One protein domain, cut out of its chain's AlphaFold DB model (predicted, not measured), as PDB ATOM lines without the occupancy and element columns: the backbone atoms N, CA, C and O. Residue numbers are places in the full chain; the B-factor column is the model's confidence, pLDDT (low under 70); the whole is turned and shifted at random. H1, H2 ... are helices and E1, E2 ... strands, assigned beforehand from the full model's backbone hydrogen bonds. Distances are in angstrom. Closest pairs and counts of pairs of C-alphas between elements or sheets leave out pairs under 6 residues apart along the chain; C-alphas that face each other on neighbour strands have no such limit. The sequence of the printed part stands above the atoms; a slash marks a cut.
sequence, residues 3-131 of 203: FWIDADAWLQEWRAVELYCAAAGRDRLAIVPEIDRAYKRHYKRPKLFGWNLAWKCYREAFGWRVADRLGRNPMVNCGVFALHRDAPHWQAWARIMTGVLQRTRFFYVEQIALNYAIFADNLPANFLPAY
ATOM      1  N   PHE A   3    -110.344  41.862  33.746       97.31
ATOM      2  CA  PHE A   3    -109.841  40.577  33.282       97.31
ATOM      3  C   PHE A   3    -108.319  40.636  33.386       97.31
ATOM      4  O   PHE A   3    -107.705  41.568  32.866       97.31
ATOM      5  N   TRP A   4    -107.739  39.690  34.114       97.75
ATOM      6  CA  TRP A   4    -106.309  39.581  34.355       97.75
ATOM      7  C   TRP A   4    -105.759  38.352  33.639       97.75
ATOM      8  O   TRP A   4    -106.385  37.292  33.668       97.75
ATOM      9  N   ILE A   5    -104.584  38.511  33.035       98.00
ATOM     10  CA  ILE A   5    -103.799  37.445  32.421       98.00
ATOM     11  C   ILE A   5    -102.313  37.704  32.700       98.00
ATOM     12  O   ILE A   5    -101.830  38.818  32.490       98.00
ATOM     13  N   ASP A   6    -101.603  36.687  33.180       97.06
ATOM     14  CA  ASP A   6    -100.162  36.749  33.410       97.06
ATOM     15  C   ASP A   6     -99.392  36.861  32.089       97.06
ATOM     16  O   ASP A   6     -99.814  36.380  31.035       97.06
ATOM     17  N   ALA A   7     -98.215  37.488  32.145       95.44
ATOM     18  CA  ALA A   7     -97.387  37.746  30.965       95.44
ATOM     19  C   ALA A   7     -96.788  36.474  30.329       95.44
ATOM     20  O   ALA A   7     -96.259  36.526  29.219       95.44
ATOM     21  N   ASP A   8     -96.834  35.340  31.026       95.50
ATOM     22  CA  ASP A   8     -96.449  34.021  30.525       95.50
ATOM     23  C   ASP A   8     -97.648  33.147  30.122       95.50
ATOM     24  O   ASP A   8     -97.483  31.956  29.829       95.50
ATOM     25  N   ALA A   9     -98.836  33.745  30.026       97.75
ATOM     26  CA  ALA A   9    -100.002  33.169  29.379       97.75
ATOM     27  C   ALA A   9    -100.330  33.892  28.063       97.75
ATOM     28  O   ALA A   9     -99.997  35.059  27.856       97.75
ATOM     29  N   TRP A  10    -100.990  33.192  27.142       97.56
ATOM     30  CA  TRP A  10    -101.451  33.774  25.883       97.56
ATOM     31  C   TRP A  10    -102.792  33.193  25.433       97.56
ATOM     32  O   TRP A  10    -103.138  32.046  25.724       97.56
ATOM     33  N   LEU A  11    -103.554  34.016  24.712       97.50
ATOM     34  CA  LEU A  11    -104.899  33.699  24.243       97.50
ATOM     35  C   LEU A  11    -104.855  33.006  22.875       97.50
ATOM     36  O   LEU A  11    -104.365  33.568  21.894       97.50
ATOM     37  N   GLN A  12    -105.405  31.799  22.802       96.56
ATOM     38  CA  GLN A  12    -105.639  31.085  21.551       96.56
ATOM     39  C   GLN A  12    -107.038  31.364  20.990       96.56
ATOM     40  O   GLN A  12    -107.158  31.594  19.787       96.56
ATOM     41  N   GLU A  13    -108.070  31.359  21.841       95.94
ATOM     42  CA  GLU A  13    -109.473  31.503  21.431       95.94
ATOM     43  C   GLU A  13    -110.239  32.479  22.335       95.94
ATOM     44  O   GLU A  13    -110.282  32.322  23.558       95.94
ATOM     45  N   TRP A  14    -110.898  33.471  21.722       97.06
ATOM     46  CA  TRP A  14    -111.603  34.555  22.424       97.06
ATOM     47  C   TRP A  14    -112.750  34.076  23.324       97.06
ATOM     48  O   TRP A  14    -113.018  34.688  24.357       97.06
ATOM     49  N   ARG A  15    -113.360  32.929  22.996       97.38
ATOM     50  CA  ARG A  15    -114.420  32.290  23.790       97.38
ATOM     51  C   ARG A  15    -114.050  32.152  25.272       97.38
ATOM     52  O   ARG A  15    -114.921  32.270  26.129       97.38
ATOM     53  N   ALA A  16    -112.773  31.941  25.605       97.62
ATOM     54  CA  ALA A  16    -112.341  31.898  27.003       97.62
ATOM     55  C   ALA A  16    -112.579  33.230  27.730       97.62
ATOM     56  O   ALA A  16    -113.093  33.224  28.845       97.62
ATOM     57  N   VAL A  17    -112.273  34.368  27.099       97.62
ATOM     58  CA  VAL A  17    -112.505  35.703  27.675       97.62
ATOM     59  C   VAL A  17    -113.998  35.937  27.904       97.62
ATOM     60  O   VAL A  17    -114.392  36.412  28.968       97.62
ATOM     61  N   GLU A  18    -114.843  35.535  26.952       97.00
ATOM     62  CA  GLU A  18    -116.302  35.631  27.085       97.00
ATOM     63  C   GLU A  18    -116.824  34.803  28.266       97.00
ATOM     64  O   GLU A  18    -117.632  35.300  29.053       97.00
ATOM     65  N   LEU A  19    -116.308  33.580  28.447       97.56
ATOM     66  CA  LEU A  19    -116.626  32.736  29.602       97.56
ATOM     67  C   LEU A  19    -116.210  33.397  30.921       97.56
ATOM     68  O   LEU A  19    -116.995  33.394  31.867       97.56
ATOM     69  N   TYR A  20    -115.027  34.014  30.987       98.00
ATOM     70  CA  TYR A  20    -114.589  34.775  32.162       98.00
ATOM     71  C   TYR A  20    -115.511  35.958  32.471       98.00
ATOM     72  O   TYR A  20    -115.936  36.123  33.617       98.00
ATOM     73  N   CYS A  21    -115.862  36.760  31.464       95.12
ATOM     74  CA  CYS A  21    -116.763  37.899  31.638       95.12
ATOM     75  C   CYS A  21    -118.161  37.465  32.098       95.12
ATOM     76  O   CYS A  21    -118.717  38.078  33.013       95.12
ATOM     77  N   ALA A  22    -118.706  36.398  31.510       95.44
ATOM     78  CA  ALA A  22    -120.001  35.844  31.889       95.44
ATOM     79  C   ALA A  22    -119.979  35.245  33.305       95.44
ATOM     80  O   ALA A  22    -120.903  35.469  34.087       95.44
ATOM     81  N   ALA A  23    -118.916  34.517  33.656       96.38
ATOM     82  CA  ALA A  23    -118.806  33.826  34.934       96.38
ATOM     83  C   ALA A  23    -118.542  34.773  36.114       96.38
ATOM     84  O   ALA A  23    -118.997  34.492  37.221       96.38
ATOM     85  N   ALA A  24    -117.828  35.884  35.925       94.69
ATOM     86  CA  ALA A  24    -117.517  36.794  37.029       94.69
ATOM     87  C   ALA A  24    -118.751  37.597  37.489       94.69
ATOM     88  O   ALA A  24    -118.956  37.824  38.682       94.69
ATOM     89  N   GLY A  25    -119.617  38.014  36.560       85.62
ATOM     90  CA  GLY A  25    -120.814  38.785  36.905       85.62
ATOM     91  C   GLY A  25    -120.491  40.055  37.713       85.62
ATOM     92  O   GLY A  25    -119.589  40.816  37.361       85.62
ATOM     93  N   ARG A  26    -121.242  40.319  38.795       84.00
ATOM     94  CA  ARG A  26    -121.015  41.488  39.677       84.00
ATOM     95  C   ARG A  26    -120.348  41.152  41.009       84.00
ATOM     96  O   ARG A  26    -119.716  42.028  41.588       84.00
ATOM     97  N   ASP A  27    -120.494  39.926  41.492       85.75
ATOM     98  CA  ASP A  27    -120.185  39.531  42.871       85.75
ATOM     99  C   ASP A  27    -119.328  38.258  42.976       85.75
ATOM    100  O   ASP A  27    -119.037  37.811  44.085       85.75
ATOM    101  N   ARG A  28    -118.908  37.669  41.848       94.88
ATOM    102  CA  ARG A  28    -118.159  36.407  41.815       94.88
ATOM    103  C   ARG A  28    -116.796  36.588  41.167       94.88
ATOM    104  O   ARG A  28    -116.609  37.354  40.225       94.88
ATOM    105  N   LEU A  29    -115.833  35.832  41.670       98.06
ATOM    106  CA  LEU A  29    -114.552  35.641  41.005       98.06
ATOM    107  C   LEU A  29    -114.691  34.526  39.966       98.06
ATOM    108  O   LEU A  29    -115.041  33.408  40.333       98.06
ATOM    109  N   ALA A  30    -114.380  34.797  38.702       98.44
ATOM    110  CA  ALA A  30    -114.188  33.746  37.707       98.44
ATOM    111  C   ALA A  30    -112.712  33.350  37.668       98.44
ATOM    112  O   ALA A  30    -111.858  34.191  37.390       98.44
ATOM    113  N   ILE A  31    -112.412  32.088  37.961       98.50
ATOM    114  CA  ILE A  31    -111.040  31.579  38.071       98.50
ATOM    115  C   ILE A  31    -110.997  30.086  37.737       98.50
ATOM    116  O   ILE A  31    -112.016  29.403  37.806       98.50
ATOM    117  N   VAL A  32    -109.824  29.572  37.376       98.50
ATOM    118  CA  VAL A  32    -109.648  28.165  36.998       98.50
ATOM    119  C   VAL A  32    -108.924  27.405  38.116       98.50
ATOM    120  O   VAL A  32    -107.820  27.797  38.507       98.50
ATOM    121  N   PRO A  33    -109.510  26.322  38.656       97.19
ATOM    122  CA  PRO A  33    -108.787  25.378  39.490       97.19
ATOM    123  C   PRO A  33    -107.799  24.572  38.641       97.19
ATOM    124  O   PRO A  33    -108.108  24.145  37.535       97.19
ATOM    125  N   GLU A  34    -106.609  24.311  39.174       94.88
ATOM    126  CA  GLU A  34    -105.581  23.477  38.547       94.88
ATOM    127  C   GLU A  34    -105.947  21.984  38.646       94.88
ATOM    128  O   GLU A  34    -105.271  21.182  39.303       94.88
ATOM    129  N   ILE A  35    -107.069  21.609  38.046       95.25
ATOM    130  CA  ILE A  35    -107.581  20.247  37.999       95.25
ATOM    131  C   ILE A  35    -108.200  20.001  36.635       95.25
ATOM    132  O   ILE A  35    -109.048  20.754  36.169       95.25
ATOM    133  N   ASP A  36    -107.775  18.907  36.026       96.50
ATOM    134  CA  ASP A  36    -108.376  18.379  34.818       96.50
ATOM    135  C   ASP A  36    -108.189  16.864  34.786       96.50
ATOM    136  O   ASP A  36    -107.243  16.328  35.376       96.50
ATOM    137  N   ARG A  37    -109.052  16.174  34.043       95.50
ATOM    138  CA  ARG A  37    -108.906  14.738  33.753       95.50
ATOM    139  C   ARG A  37    -107.600  14.405  33.022       95.50
ATOM    140  O   ARG A  37    -107.175  13.258  33.039       95.50
ATOM    141  N   ALA A  38    -106.959  15.377  32.376       96.38
ATOM    142  CA  ALA A  38    -105.671  15.191  31.729       96.38
ATOM    143  C   ALA A  38    -104.474  15.410  32.654       96.38
ATOM    144  O   ALA A  38    -103.374  14.939  32.358       96.38
ATOM    145  N   TYR A  39    -104.652  16.121  33.768       95.31
ATOM    146  CA  TYR A  39    -103.530  16.585  34.575       95.31
ATOM    147  C   TYR A  39    -102.883  15.431  35.341       95.31
ATOM    148  O   TYR A  39    -103.459  14.831  36.254       95.31
ATOM    149  N   LYS A  40    -101.609  15.164  35.022       90.69
ATOM    150  CA  LYS A  40    -100.837  14.038  35.576       90.69
ATOM    151  C   LYS A  40    -100.733  14.056  37.099       90.69
ATOM    152  O   LYS A  40    -100.486  13.019  37.713       90.69
ATOM    153  N   ARG A  41    -100.885  15.226  37.728       85.81
ATOM    154  CA  ARG A  41    -100.785  15.419  39.180       85.81
ATOM    155  C   ARG A  41    -101.741  14.520  39.968       85.81
ATOM    156  O   ARG A  41    -101.358  14.065  41.042       85.81
ATOM    157  N   HIS A  42    -102.923  14.230  39.425       82.94
ATOM    158  CA  HIS A  42    -103.964  13.447  40.103       82.94
ATOM    159  C   HIS A  42    -103.789  11.929  39.965       82.94
ATOM    160  O   HIS A  42    -104.307  11.179  40.785       82.94
ATOM    161  N   TYR A  43    -103.010  11.479  38.978       86.19
ATOM    162  CA  TYR A  43    -102.753  10.058  38.713       86.19
ATOM    163  C   TYR A  43    -101.444   9.551  39.333       86.19
ATOM    164  O   TYR A  43    -101.136   8.361  39.280       86.19
ATOM    165  N   LYS A  44    -100.642  10.443  39.927       83.06
ATOM    166  CA  LYS A  44     -99.407  10.071  40.625       83.06
ATOM    167  C   LYS A  44     -99.717   9.509  42.009       83.06
ATOM    168  O   LYS A  44    -100.662   9.938  42.668       83.06
ATOM    169  N   ARG A  45     -98.857   8.598  42.485       79.12
ATOM    170  CA  ARG A  45     -98.926   8.069  43.855       79.12
ATOM    171  C   ARG A  45     -99.038   9.238  44.852       79.12
ATOM    172  O   ARG A  45     -98.179  10.127  44.816       79.12
ATOM    173  N   PRO A  46    -100.045   9.240  45.745       73.31
ATOM    174  CA  PRO A  46    -100.182  10.277  46.755       73.31
ATOM    175  C   PRO A  46     -98.900  10.395  47.578       73.31
ATOM    176  O   PRO A  46     -98.339   9.392  48.025       73.31
ATOM    177  N   LYS A  47     -98.418  11.624  47.778       73.50
ATOM    178  CA  LYS A  47     -97.279  11.867  48.667       73.50
ATOM    179  C   LYS A  47     -97.688  11.561  50.108       73.50
ATOM    180  O   LYS A  47     -98.808  11.880  50.513       73.50
ATOM    181  N   LEU A  48     -96.767  10.992  50.885       70.94
ATOM    182  CA  LEU A  48     -96.965  10.754  52.314       70.94
ATOM    183  C   LEU A  48     -97.359  12.076  53.008       70.94
ATOM    184  O   LEU A  48     -96.766  13.119  52.729       70.94
ATOM    185  N   PHE A  49     -98.391  12.040  53.854       64.00
ATOM    186  CA  PHE A  49     -98.931  13.199  54.587       64.00
ATOM    187  C   PHE A  49     -99.406  14.392  53.737       64.00
ATOM    188  O   PHE A  49     -99.520  15.500  54.253       64.00
ATOM    189  N   GLY A  50     -99.693  14.209  52.444       62.12
ATOM    190  CA  GLY A  50    -100.258  15.290  51.634       62.12
ATOM    191  C   GLY A  50     -99.297  16.456  51.384       62.12
ATOM    192  O   GLY A  50     -99.760  17.548  51.094       62.12
ATOM    193  N   TRP A  51     -97.972  16.242  51.427       75.94
ATOM    194  CA  TRP A  51     -96.929  17.251  51.136       75.94
ATOM    195  C   TRP A  51     -96.837  17.633  49.643       75.94
ATOM    196  O   TRP A  51     -95.757  17.692  49.034       75.94
ATOM    197  N   ASN A  52     -97.986  17.842  49.012       85.81
ATOM    198  CA  ASN A  52     -98.090  18.474  47.709       85.81
ATOM    199  C   ASN A  52     -97.715  19.971  47.823       85.81
ATOM    200  O   ASN A  52     -97.451  20.482  48.914       85.81
ATOM    201  N   LEU A  53     -97.613  20.657  46.683       88.75
ATOM    202  CA  LEU A  53     -97.233  22.071  46.657       88.75
ATOM    203  C   LEU A  53     -98.229  22.931  47.451       88.75
ATOM    204  O   LEU A  53     -97.805  23.679  48.326       88.75
ATOM    205  N   ALA A  54     -99.531  22.734  47.224       90.81
ATOM    206  CA  ALA A  54    -100.600  23.465  47.899       90.81
ATOM    207  C   ALA A  54    -100.472  23.395  49.426       90.81
ATOM    208  O   ALA A  54    -100.431  24.417  50.102       90.81
ATOM    209  N   TRP A  55    -100.332  22.189  49.975       93.06
ATOM    210  CA  TRP A  55    -100.176  21.961  51.406       93.06
ATOM    211  C   TRP A  55     -98.935  22.649  51.967       93.06
ATOM    212  O   TRP A  55     -99.012  23.271  53.023       93.06
ATOM    213  N   LYS A  56     -97.794  22.577  51.264       92.38
ATOM    214  CA  LYS A  56     -96.563  23.260  51.694       92.38
ATOM    215  C   LYS A  56     -96.770  24.770  51.758       92.38
ATOM    216  O   LYS A  56     -96.421  25.368  52.771       92.38
ATOM    217  N   CYS A  57     -97.388  25.354  50.734       94.38
ATOM    218  CA  CYS A  57     -97.629  26.789  50.689       94.38
ATOM    219  C   CYS A  57     -98.669  27.245  51.726       94.38
ATOM    220  O   CYS A  57     -98.456  28.249  52.396       94.38
ATOM    221  N   TYR A  58     -99.749  26.484  51.949       95.25
ATOM    222  CA  TYR A  58    -100.688  26.769  53.042       95.25
ATOM    223  C   TYR A  58    -100.038  26.631  54.418       95.25
ATOM    224  O   TYR A  58    -100.328  27.432  55.308       95.25
ATOM    225  N   ARG A  59     -99.165  25.633  54.613       94.44
ATOM    226  CA  ARG A  59     -98.442  25.460  55.878       94.44
ATOM    227  C   ARG A  59     -97.539  26.648  56.141       94.44
ATOM    228  O   ARG A  59     -97.497  27.115  57.273       94.44
ATOM    229  N   GLU A  60     -96.824  27.100  55.121       94.38
ATOM    230  CA  GLU A  60     -95.963  28.270  55.219       94.38
ATOM    231  C   GLU A  60     -96.784  29.522  55.544       94.38
ATOM    232  O   GLU A  60     -96.513  30.173  56.547       94.38
ATOM    233  N   ALA A  61     -97.857  29.792  54.795       95.44
ATOM    234  CA  ALA A  61     -98.668  30.996  54.971       95.44
ATOM    235  C   ALA A  61     -99.484  31.043  56.279       95.44
ATOM    236  O   ALA A  61     -99.605  32.100  56.900       95.44
ATOM    237  N   PHE A  62    -100.075  29.918  56.697       95.56
ATOM    238  CA  PHE A  62    -101.121  29.896  57.732       95.56
ATOM    239  C   PHE A  62    -100.952  28.800  58.793       95.56
ATOM    240  O   PHE A  62    -101.782  28.671  59.696       95.56
ATOM    241  N   GLY A  63     -99.891  28.002  58.707       94.19
ATOM    242  CA  GLY A  63     -99.617  26.924  59.646       94.19
ATOM    243  C   GLY A  63    -100.383  25.629  59.367       94.19
ATOM    244  O   GLY A  63    -101.173  25.488  58.432       94.19
ATOM    245  N   TRP A  64    -100.113  24.636  60.213       93.75
ATOM    246  CA  TRP A  64    -100.488  23.241  59.971       93.75
ATOM    247  C   TRP A  64    -102.000  23.003  59.856       93.75
ATOM    248  O   TRP A  64    -102.428  22.285  58.960       93.75
ATOM    249  N   ARG A  65    -102.821  23.628  60.714       94.12
ATOM    250  CA  ARG A  65    -104.280  23.398  60.724       94.12
ATOM    251  C   ARG A  65    -104.937  23.813  59.406       94.12
ATOM    252  O   ARG A  65    -105.809  23.116  58.898       94.12
ATOM    253  N   VAL A  66    -104.507  24.942  58.845       94.94
ATOM    254  CA  VAL A  66    -105.012  25.420  57.553       94.94
ATOM    255  C   VAL A  66    -104.487  24.549  56.419       94.94
ATOM    256  O   VAL A  66    -105.250  24.219  55.517       94.94
ATOM    257  N   ALA A  67    -103.224  24.126  56.482       93.81
ATOM    258  CA  ALA A  67    -102.652  23.214  55.499       93.81
ATOM    259  C   ALA A  67    -103.387  21.871  55.440       93.81
ATOM    260  O   ALA A  67    -103.697  21.400  54.350       93.81
ATOM    261  N   ASP A  68    -103.710  21.274  56.588       91.44
ATOM    262  CA  ASP A  68    -104.447  20.009  56.640       91.44
ATOM    263  C   ASP A  68    -105.864  20.141  56.058       91.44
ATOM    264  O   ASP A  68    -106.295  19.295  55.269       91.44
ATOM    265  N   ARG A  69    -106.544  21.255  56.365       92.38
ATOM    266  CA  ARG A  69    -107.894  21.549  55.871       92.38
ATOM    267  C   ARG A  69    -107.932  21.875  54.376       92.38
ATOM    268  O   ARG A  69    -108.776  21.345  53.664       92.38
ATOM    269  N   LEU A  70    -107.066  22.776  53.905       93.56
ATOM    270  CA  LEU A  70    -107.155  23.371  52.561       93.56
ATOM    271  C   LEU A  70    -106.149  22.802  51.560       93.56
ATOM    272  O   LEU A  70    -106.386  22.863  50.358       93.56
ATOM    273  N   GLY A  71    -105.043  22.212  52.016       89.75
ATOM    274  CA  GLY A  71    -103.990  21.668  51.148       89.75
ATOM    275  C   GLY A  71    -104.405  20.442  50.330       89.75
ATOM    276  O   GLY A  71    -103.637  19.972  49.487       89.75
ATOM    277  N   ARG A  72    -105.609  19.912  50.572       86.31
ATOM    278  CA  ARG A  72    -106.243  18.860  49.765       86.31
ATOM    279  C   ARG A  72    -107.005  19.408  48.560       86.31
ATOM    280  O   ARG A  72    -107.205  18.665  47.603       86.31
ATOM    281  N   ASN A  73    -107.420  20.672  48.603       89.62
ATOM    282  CA  ASN A  73    -108.173  21.291  47.522       89.62
ATOM    283  C   ASN A  73    -107.250  21.540  46.321       89.62
ATOM    284  O   ASN A  73    -106.073  21.872  46.513       89.62
ATOM    285  N   PRO A  74    -107.759  21.427  45.081       90.50
ATOM    286  CA  PRO A  74    -107.067  21.980  43.928       90.50
ATOM    287  C   PRO A  74    -106.797  23.468  44.157       90.50
ATOM    288  O   PRO A  74    -107.698  24.206  44.559       90.50
ATOM    289  N   MET A  75    -105.564  23.907  43.908       92.94
ATOM    290  CA  MET A  75    -105.277  25.340  43.912       92.94
ATOM    291  C   MET A  75    -106.026  25.989  42.756       92.94
ATOM    292  O   MET A  75    -106.011  25.456  41.650       92.94
ATOM    293  N   VAL A  76    -106.643  27.138  42.994       95.62
ATOM    294  CA  VAL A  76    -107.071  28.026  41.916       95.62
ATOM    295  C   VAL A  76    -105.887  28.864  41.457       95.62
ATOM    296  O   VAL A  76    -105.156  29.409  42.286       95.62
ATOM    297  N   ASN A  77    -105.669  28.912  40.149       96.62
ATOM    298  CA  ASN A  77    -104.522  29.584  39.562       96.62
ATOM    299  C   ASN A  77    -104.846  31.066  39.348       96.62
ATOM    300  O   ASN A  77    -105.780  31.389  38.613       96.62
ATOM    301  N   CYS A  78    -104.105  31.966  39.999       96.31
ATOM    302  CA  CYS A  78    -104.383  33.404  39.919       96.31
ATOM    303  C   CYS A  78    -103.794  34.078  38.675       96.31
ATOM    304  O   CYS A  78    -103.975  35.281  38.522       96.31
ATOM    305  N   GLY A  79    -103.137  33.330  37.784       97.00
ATOM    306  CA  GLY A  79    -102.574  33.903  36.569       97.00
ATOM    307  C   GLY A  79    -103.609  34.247  35.507       97.00
ATOM    308  O   GLY A  79    -103.324  35.023  34.606       97.00
ATOM    309  N   VAL A  80    -104.840  33.732  35.617       98.38
ATOM    310  CA  VAL A  80    -105.959  34.173  34.774       98.38
ATOM    311  C   VAL A  80    -107.251  34.210  35.577       98.38
ATOM    312  O   VAL A  80    -107.746  33.172  36.033       98.38
ATOM    313  N   PHE A  81    -107.835  35.398  35.722       98.38
ATOM    314  CA  PHE A  81    -109.115  35.569  36.406       98.38
ATOM    315  C   PHE A  81    -109.905  36.773  35.890       98.38
ATOM    316  O   PHE A  81    -109.354  37.700  35.303       98.38
ATOM    317  N   ALA A  82    -111.210  36.784  36.158       98.31
ATOM    318  CA  ALA A  82    -112.040  37.975  36.015       98.31
ATOM    319  C   ALA A  82    -112.760  38.299  37.319       98.31
ATOM    320  O   ALA A  82    -113.265  37.411  38.009       98.31
ATOM    321  N   LEU A  83    -112.803  39.587  37.652       97.69
ATOM    322  CA  LEU A  83    -113.389  40.065  38.895       97.69
ATOM    323  C   LEU A  83    -113.960  41.475  38.730       97.69
ATOM    324  O   LEU A  83    -113.342  42.380  38.155       97.69
ATOM    325  N   HIS A  84    -115.170  41.685  39.243       97.19
ATOM    326  CA  HIS A  84    -115.789  43.005  39.237       97.19
ATOM    327  C   HIS A  84    -115.015  43.972  40.147       97.19
ATOM    328  O   HIS A  84    -114.512  43.575  41.192       97.19
ATOM    329  N   ARG A  85    -114.929  45.257  39.779       95.62
ATOM    330  CA  ARG A  85    -114.134  46.258  40.523       95.62
ATOM    331  C   ARG A  85    -114.592  46.434  41.980       95.62
ATOM    332  O   ARG A  85    -113.779  46.701  42.848       95.62
ATOM    333  N   ASP A  86    -115.889  46.247  42.215       95.25
ATOM    334  CA  ASP A  86    -116.543  46.454  43.513       95.25
ATOM    335  C   ASP A  86    -116.675  45.142  44.317       95.25
ATOM    336  O   ASP A  86    -117.341  45.108  45.348       95.25
ATOM    337  N   ALA A  87    -116.086  44.038  43.839       95.81
ATOM    338  CA  ALA A  87    -116.187  42.749  44.511       95.81
ATOM    339  C   ALA A  87    -115.421  42.746  45.852       95.81
ATOM    340  O   ALA A  87    -114.300  43.263  45.926       95.81
ATOM    341  N   PRO A  88    -115.961  42.109  46.910       95.69
ATOM    342  CA  PRO A  88    -115.330  42.087  48.236       95.69
ATOM    343  C   PRO A  88    -113.989  41.337  48.251       95.69
ATOM    344  O   PRO A  88    -113.166  41.538  49.149       95.69
ATOM    345  N   HIS A  89    -113.739  40.499  47.240       97.38
ATOM    346  CA  HIS A  89    -112.506  39.737  47.060       97.38
ATOM    347  C   HIS A  89    -111.264  40.615  47.061       97.38
ATOM    348  O   HIS A  89    -110.269  40.202  47.639       97.38
ATOM    349  N   TRP A  90    -111.314  41.826  46.498       96.94
ATOM    350  CA  TRP A  90    -110.156  42.725  46.475       96.94
ATOM    351  C   TRP A  90    -109.676  43.081  47.883       96.94
ATOM    352  O   TRP A  90    -108.491  42.958  48.194       96.94
ATOM    353  N   GLN A  91    -110.608  43.468  48.758       97.50
ATOM    354  CA  GLN A  91    -110.292  43.840  50.137       97.50
ATOM    355  C   GLN A  91    -109.838  42.628  50.953       97.50
ATOM    356  O   GLN A  91    -108.867  42.716  51.707       97.50
ATOM    357  N   ALA A  92    -110.510  41.483  50.791       97.94
ATOM    358  CA  ALA A  92    -110.125  40.253  51.472       97.94
ATOM    359  C   ALA A  92    -108.735  39.777  51.035       97.94
ATOM    360  O   ALA A  92    -107.895  39.488  51.887       97.94
ATOM    361  N   TRP A  93    -108.472  39.754  49.728       97.75
ATOM    362  CA  TRP A  93    -107.201  39.324  49.159       97.75
ATOM    363  C   TRP A  93    -106.047  40.198  49.653       97.75
ATOM    364  O   TRP A  93    -105.066  39.661  50.168       97.75
ATOM    365  N   ALA A  94    -106.204  41.526  49.612       97.69
ATOM    366  CA  ALA A  94    -105.219  42.462  50.149       97.69
ATOM    367  C   ALA A  94    -104.975  42.239  51.650       97.69
ATOM    368  O   ALA A  94    -103.832  42.050  52.062       97.69
ATOM    369  N   ARG A  95    -106.036  42.170  52.469       98.06
ATOM    370  CA  ARG A  95    -105.938  41.934  53.921       98.06
ATOM    371  C   ARG A  95    -105.183  40.643  54.249       98.06
ATOM    372  O   ARG A  95    -104.299  40.648  55.107       98.06
ATOM    373  N   ILE A  96    -105.546  39.537  53.596       97.94
ATOM    374  CA  ILE A  96    -104.930  38.223  53.821       97.94
ATOM    375  C   ILE A  96    -103.455  38.270  53.421       97.94
ATOM    376  O   ILE A  96    -102.591  37.884  54.208       97.94
ATOM    377  N   MET A  97    -103.164  38.791  52.230       96.75
ATOM    378  CA  MET A  97    -101.808  38.885  51.700       96.75
ATOM    379  C   MET A  97    -100.913  39.767  52.574       96.75
ATOM    380  O   MET A  97     -99.820  39.335  52.935       96.75
ATOM    381  N   THR A  98    -101.384  40.941  53.016       96.50
ATOM    382  CA  THR A  98    -100.648  41.794  53.962       96.50
ATOM    383  C   THR A  98    -100.291  41.023  55.229       96.50
ATOM    384  O   THR A  98     -99.139  41.062  55.649       96.50
ATOM    385  N   GLY A  99    -101.236  40.278  55.812       96.12
ATOM    386  CA  GLY A  99    -100.993  39.493  57.024       96.12
ATOM    387  C   GLY A  99     -99.959  38.375  56.844       96.12
ATOM    388  O   GLY A  99     -99.128  38.165  57.730       96.12
ATOM    389  N   VAL A 100     -99.990  37.675  55.707       96.38
ATOM    390  CA  VAL A 100     -99.045  36.590  55.385       96.38
ATOM    391  C   VAL A 100     -97.640  37.135  55.099       96.38
ATOM    392  O   VAL A 100     -96.651  36.575  55.581       96.38
ATOM    393  N   LEU A 101     -97.546  38.260  54.385       95.81
ATOM    394  CA  LEU A 101     -96.281  38.908  54.021       95.81
ATOM    395  C   LEU A 101     -95.528  39.509  55.215       95.81
ATOM    396  O   LEU A 101     -94.313  39.678  55.142       95.81
ATOM    397  N   GLN A 102     -96.203  39.784  56.338       95.19
ATOM    398  CA  GLN A 102     -95.517  40.176  57.581       95.19
ATOM    399  C   GLN A 102     -94.682  39.039  58.194       95.19
ATOM    400  O   GLN A 102     -93.862  39.292  59.072       95.19
ATOM    401  N   ARG A 103     -94.910  37.781  57.792       92.62
ATOM    402  CA  ARG A 103     -94.333  36.596  58.456       92.62
ATOM    403  C   ARG A 103     -93.563  35.681  57.515       92.62
ATOM    404  O   ARG A 103     -92.738  34.901  57.973       92.62
ATOM    405  N   THR A 104     -93.853  35.746  56.219       92.00
ATOM    406  CA  THR A 104     -93.307  34.834  55.212       92.00
ATOM    407  C   THR A 104     -92.974  35.575  53.929       92.00
ATOM    408  O   THR A 104     -93.477  36.671  53.682       92.00
ATOM    409  N   ARG A 105     -92.120  34.964  53.105       85.25
ATOM    410  CA  ARG A 105     -91.782  35.448  51.766       85.25
ATOM    411  C   ARG A 105     -91.576  34.241  50.863       85.25
ATOM    412  O   ARG A 105     -90.488  33.678  50.826       85.25
ATOM    413  N   PHE A 106     -92.628  33.846  50.159       88.56
ATOM    414  CA  PHE A 106     -92.566  32.768  49.180       88.56
ATOM    415  C   PHE A 106     -93.308  33.164  47.909       88.56
ATOM    416  O   PHE A 106     -94.198  34.009  47.929       88.56
ATOM    417  N   PHE A 107     -92.917  32.531  46.806       88.44
ATOM    418  CA  PHE A 107     -93.311  32.926  45.456       88.44
ATOM    419  C   PHE A 107     -94.829  32.906  45.208       88.44
ATOM    420  O   PHE A 107     -95.322  33.742  44.480       88.44
ATOM    421  N   TYR A 108     -95.575  31.992  45.834       92.50
ATOM    422  CA  TYR A 108     -97.011  31.795  45.574       92.50
ATOM    423  C   TYR A 108     -97.930  32.540  46.553       92.50
ATOM    424  O   TYR A 108     -99.076  32.129  46.758       92.50
ATOM    425  N   VAL A 109     -97.431  33.567  47.241       94.56
ATOM    426  CA  VAL A 109     -98.181  34.223  48.321       94.56
ATOM    427  C   VAL A 109     -99.484  34.842  47.822       94.56
ATOM    428  O   VAL A 109    -100.518  34.646  48.466       94.56
ATOM    429  N   GLU A 110     -99.481  35.502  46.661       94.75
ATOM    430  CA  GLU A 110    -100.691  36.088  46.088       94.75
ATOM    431  C   GLU A 110    -101.726  35.013  45.731       94.75
ATOM    432  O   GLU A 110    -102.883  35.121  46.149       94.75
ATOM    433  N   GLN A 111    -101.307  33.924  45.077       96.19
ATOM    434  CA  GLN A 111    -102.192  32.811  44.732       96.19
ATOM    435  C   GLN A 111    -102.811  32.201  45.991       96.19
ATOM    436  O   GLN A 111    -104.027  32.022  46.075       96.19
ATOM    437  N   ILE A 112    -101.995  31.910  47.000       96.81
ATOM    438  CA  ILE A 112    -102.440  31.247  48.230       96.81
ATOM    439  C   ILE A 112    -103.348  32.143  49.071       96.81
ATOM    440  O   ILE A 112    -104.313  31.647  49.654       96.81
ATOM    441  N   ALA A 113    -103.105  33.454  49.095       97.50
ATOM    442  CA  ALA A 113    -104.001  34.403  49.741       97.50
ATOM    443  C   ALA A 113    -105.381  34.438  49.061       97.50
ATOM    444  O   ALA A 113    -106.401  34.413  49.753       97.50
ATOM    445  N   LEU A 114    -105.427  34.425  47.722       97.56
ATOM    446  CA  LEU A 114    -106.687  34.387  46.974       97.56
ATOM    447  C   LEU A 114    -107.436  33.065  47.193       97.56
ATOM    448  O   LEU A 114    -108.637  33.057  47.454       97.56
ATOM    449  N   ASN A 115    -106.711  31.947  47.166       97.75
ATOM    450  CA  ASN A 115    -107.256  30.628  47.471       97.75
ATOM    451  C   ASN A 115    -107.851  30.571  48.888       97.75
ATOM    452  O   ASN A 115    -108.939  30.030  49.082       97.75
ATOM    453  N   TYR A 116    -107.165  31.151  49.878       97.75
ATOM    454  CA  TYR A 116    -107.676  31.239  51.244       97.75
ATOM    455  C   TYR A 116    -108.971  32.057  51.303       97.75
ATOM    456  O   TYR A 116    -109.931  31.619  51.930       97.75
ATOM    457  N   ALA A 117    -109.044  33.197  50.610       97.75
ATOM    458  CA  ALA A 117    -110.259  34.010  50.563       97.75
ATOM    459  C   ALA A 117    -111.467  33.220  50.013       97.75
ATOM    460  O   ALA A 117    -112.580  33.329  50.522       97.75
ATOM    461  N   ILE A 118    -111.246  32.372  49.009       97.25
ATOM    462  CA  ILE A 118    -112.304  31.543  48.418       97.25
ATOM    463  C   ILE A 118    -112.696  30.400  49.357       97.25
ATOM    464  O   ILE A 118    -113.870  30.228  49.660       97.25
ATOM    465  N   PHE A 119    -111.731  29.607  49.829       97.25
ATOM    466  CA  PHE A 119    -112.027  28.347  50.521       97.25
ATOM    467  C   PHE A 119    -112.171  28.466  52.042       97.25
ATOM    468  O   PHE A 119    -112.822  27.626  52.657       97.25
ATOM    469  N   ALA A 120    -111.530  29.448  52.678       96.69
ATOM    470  CA  ALA A 120    -111.631  29.675  54.120       96.69
ATOM    471  C   ALA A 120    -112.691  30.725  54.457       96.69
ATOM    472  O   ALA A 120    -113.515  30.479  55.336       96.69
ATOM    473  N   ASP A 121    -112.669  31.855  53.744       96.81
ATOM    474  CA  ASP A 121    -113.606  32.966  53.962       96.81
ATOM    475  C   ASP A 121    -114.908  32.788  53.145       96.81
ATOM    476  O   ASP A 121    -115.825  33.596  53.267       96.81
ATOM    477  N   ASN A 122    -115.025  31.703  52.361       96.19
ATOM    478  CA  ASN A 122    -116.194  31.339  51.546       96.19
ATOM    479  C   ASN A 122    -116.627  32.431  50.557       96.19
ATOM    480  O   ASN A 122    -117.821  32.601  50.292       96.19
ATOM    481  N   LEU A 123    -115.673  33.189  50.006       97.06
ATOM    482  CA  LEU A 123    -116.017  34.199  49.013       97.06
ATOM    483  C   LEU A 123    -116.525  33.555  47.711       97.06
ATOM    484  O   LEU A 123    -115.922  32.589  47.233       97.06
ATOM    485  N   PRO A 124    -117.592  34.099  47.091       97.12
ATOM    486  CA  PRO A 124    -118.199  33.500  45.907       97.12
ATOM    487  C   PRO A 124    -117.225  33.384  44.730       97.12
ATOM    488  O   PRO A 124    -116.650  34.378  44.283       97.12
ATOM    489  N   ALA A 125    -117.076  32.186  44.178       97.56
ATOM    490  CA  ALA A 125    -116.270  31.945  42.988       97.56
ATOM    491  C   ALA A 125    -117.017  31.044  42.003       97.56
ATOM    492  O   ALA A 125    -117.768  30.157  42.406       97.56
ATOM    493  N   ASN A 126    -116.790  31.278  40.716       97.62
ATOM    494  CA  ASN A 126    -117.191  30.406  39.627       97.62
ATOM    495  C   ASN A 126    -115.932  29.776  39.035       97.62
ATOM    496  O   ASN A 126    -115.028  30.474  38.567       97.62
ATOM    497  N   PHE A 127    -115.880  28.448  39.082       97.88
ATOM    498  CA  PHE A 127    -114.756  27.682  38.569       97.88
ATOM    499  C   PHE A 127    -114.955  27.378  37.094       97.88
ATOM    500  O   PHE A 127    -115.893  26.680  36.710       97.88
ATOM    501  N   LEU A 128    -114.067  27.933  36.279       98.06
ATOM    502  CA  LEU A 128    -114.022  27.681  34.849       98.06
ATOM    503  C   LEU A 128    -113.232  26.399  34.546       98.06
ATOM    504  O   LEU A 128    -112.387  25.993  35.347       98.06
ATOM    505  N   PRO A 129    -113.498  25.748  33.403       97.69
ATOM    506  CA  PRO A 129    -112.784  24.541  32.997       97.69
ATOM    507  C   PRO A 129    -111.305  24.816  32.692       97.69
ATOM    508  O   PRO A 129    -110.911  25.942  32.385       97.69
ATOM    509  N   ALA A 130    -110.483  23.766  32.732       97.94
ATOM    510  CA  ALA A 130    -109.032  23.870  32.584       97.94
ATOM    511  C   ALA A 130    -108.583  24.464  31.242       97.94
ATOM    512  O   ALA A 130    -107.560  25.142  31.190       97.94
ATOM    513  N   TYR A 131    -109.354  24.288  30.164       98.12
ATOM    514  CA  TYR A 131    -109.048  24.905  28.871       98.12
ATOM    515  C   TYR A 131    -109.067  26.447  28.906       98.12
ATOM    516  O   TYR A 131    -108.524  27.086  28.006       98.12
TER     517      TYR A 131
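This is residues 3 to 131 of the 203 residues of an uncharacterized protein of Alphaproteobacteria bacterium (UniProt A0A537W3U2). A small, twisted four-stranded sheet, E1 E4 E3 E5, has H1 slanting over one face and H5 crossing the other. On H5 pack H2 and H4, with H3 against H2, while residues 43 to 48 of the long link from E3 to H2 stick out. The printed part has 129 residues with five named helices and five named strands, in the order E1 E2 H1 E3 H2 H3 E4 H4 H5 E5; the sheet is mixed and the class is mixed, helices and strands. The whole is compact, with a radius of gyration of the C-alphas of 14.9 A and spans of 40 by 35 by 26 A.

E1, residues 3 to 5, begins at C-alpha 3 (-109.841, 40.577, 33.282) and is 6.9 A long. E2, residues 9 to 11, is 7.1 A long, and H1, residues 15 to 24, is 14.3 A. E3 is residues 29 to 33, 11.9 A. H2, residues 53 to 62, is 14.1 A long, and H3, residues 64 to 70, is 10.0 A. E4, residues 76 to 83, is 13.9 A long and bends by 98 degrees at residue 79. H4, residues 89 to 101, is 17.7 A long and begins at C-alpha 89 (-112.506, 39.737, 47.060). H5, residues 109 to 119, is 15.2 A. E5, residues 125 to 127, is 6.3 A long and ends at C-alpha 127 (-114.756, 27.682, 38.569).

E1 and E4 are antiparallel, with N 4 and O 81 2.8 A apart, within hydrogen-bond range. E4 and E3 are antiparallel, with N 30 and O 82 at 2.9 A. E3 and E5 are parallel, with N 126 and O 29 at 2.8 A. E2 pairs with no named strand. H1 is on the sheet over E4 and E3 at a height of 8.3 A, slantwise to the strands; its closest C-alpha to E3 is Ala 24, 4.6 A from Ala 30. H5 is on the opposite face, over E4 at a height of 8.7 A, across the strands; the C-alphas of Cys 78 and Gln 111 are 5.3 A apart. H4 only grazes the sheet, with residues 89 to 90. H4 and H5 touch at a steep tilt of 52 degrees, opposite ways, closest at C-alphas Met 97 and Ala 113, 5.4 A. H2 and H5 touch, about perpendicular at 88 degrees, closest at C-alphas Tyr 58 and Ile 112, 6.8 A. H2 and H3 touch at a steep tilt of 53 degrees, opposite ways, closest at C-alphas Tyr 58 and Ala 67, 4.7 A. H1 is apart from H5. In H1, H2, H3, H4 and H5 every O i to N i+4 pair is within hydrogen-bond range.

The two C-alphas farthest apart, Arg 45 and Asp 86, are 42.2 A apart. The printed part has no cut. The link from E3 to H2, 19 residues, is long. Mean pLDDT of the printed part is 93.6; residues 49 to 50 are under 70.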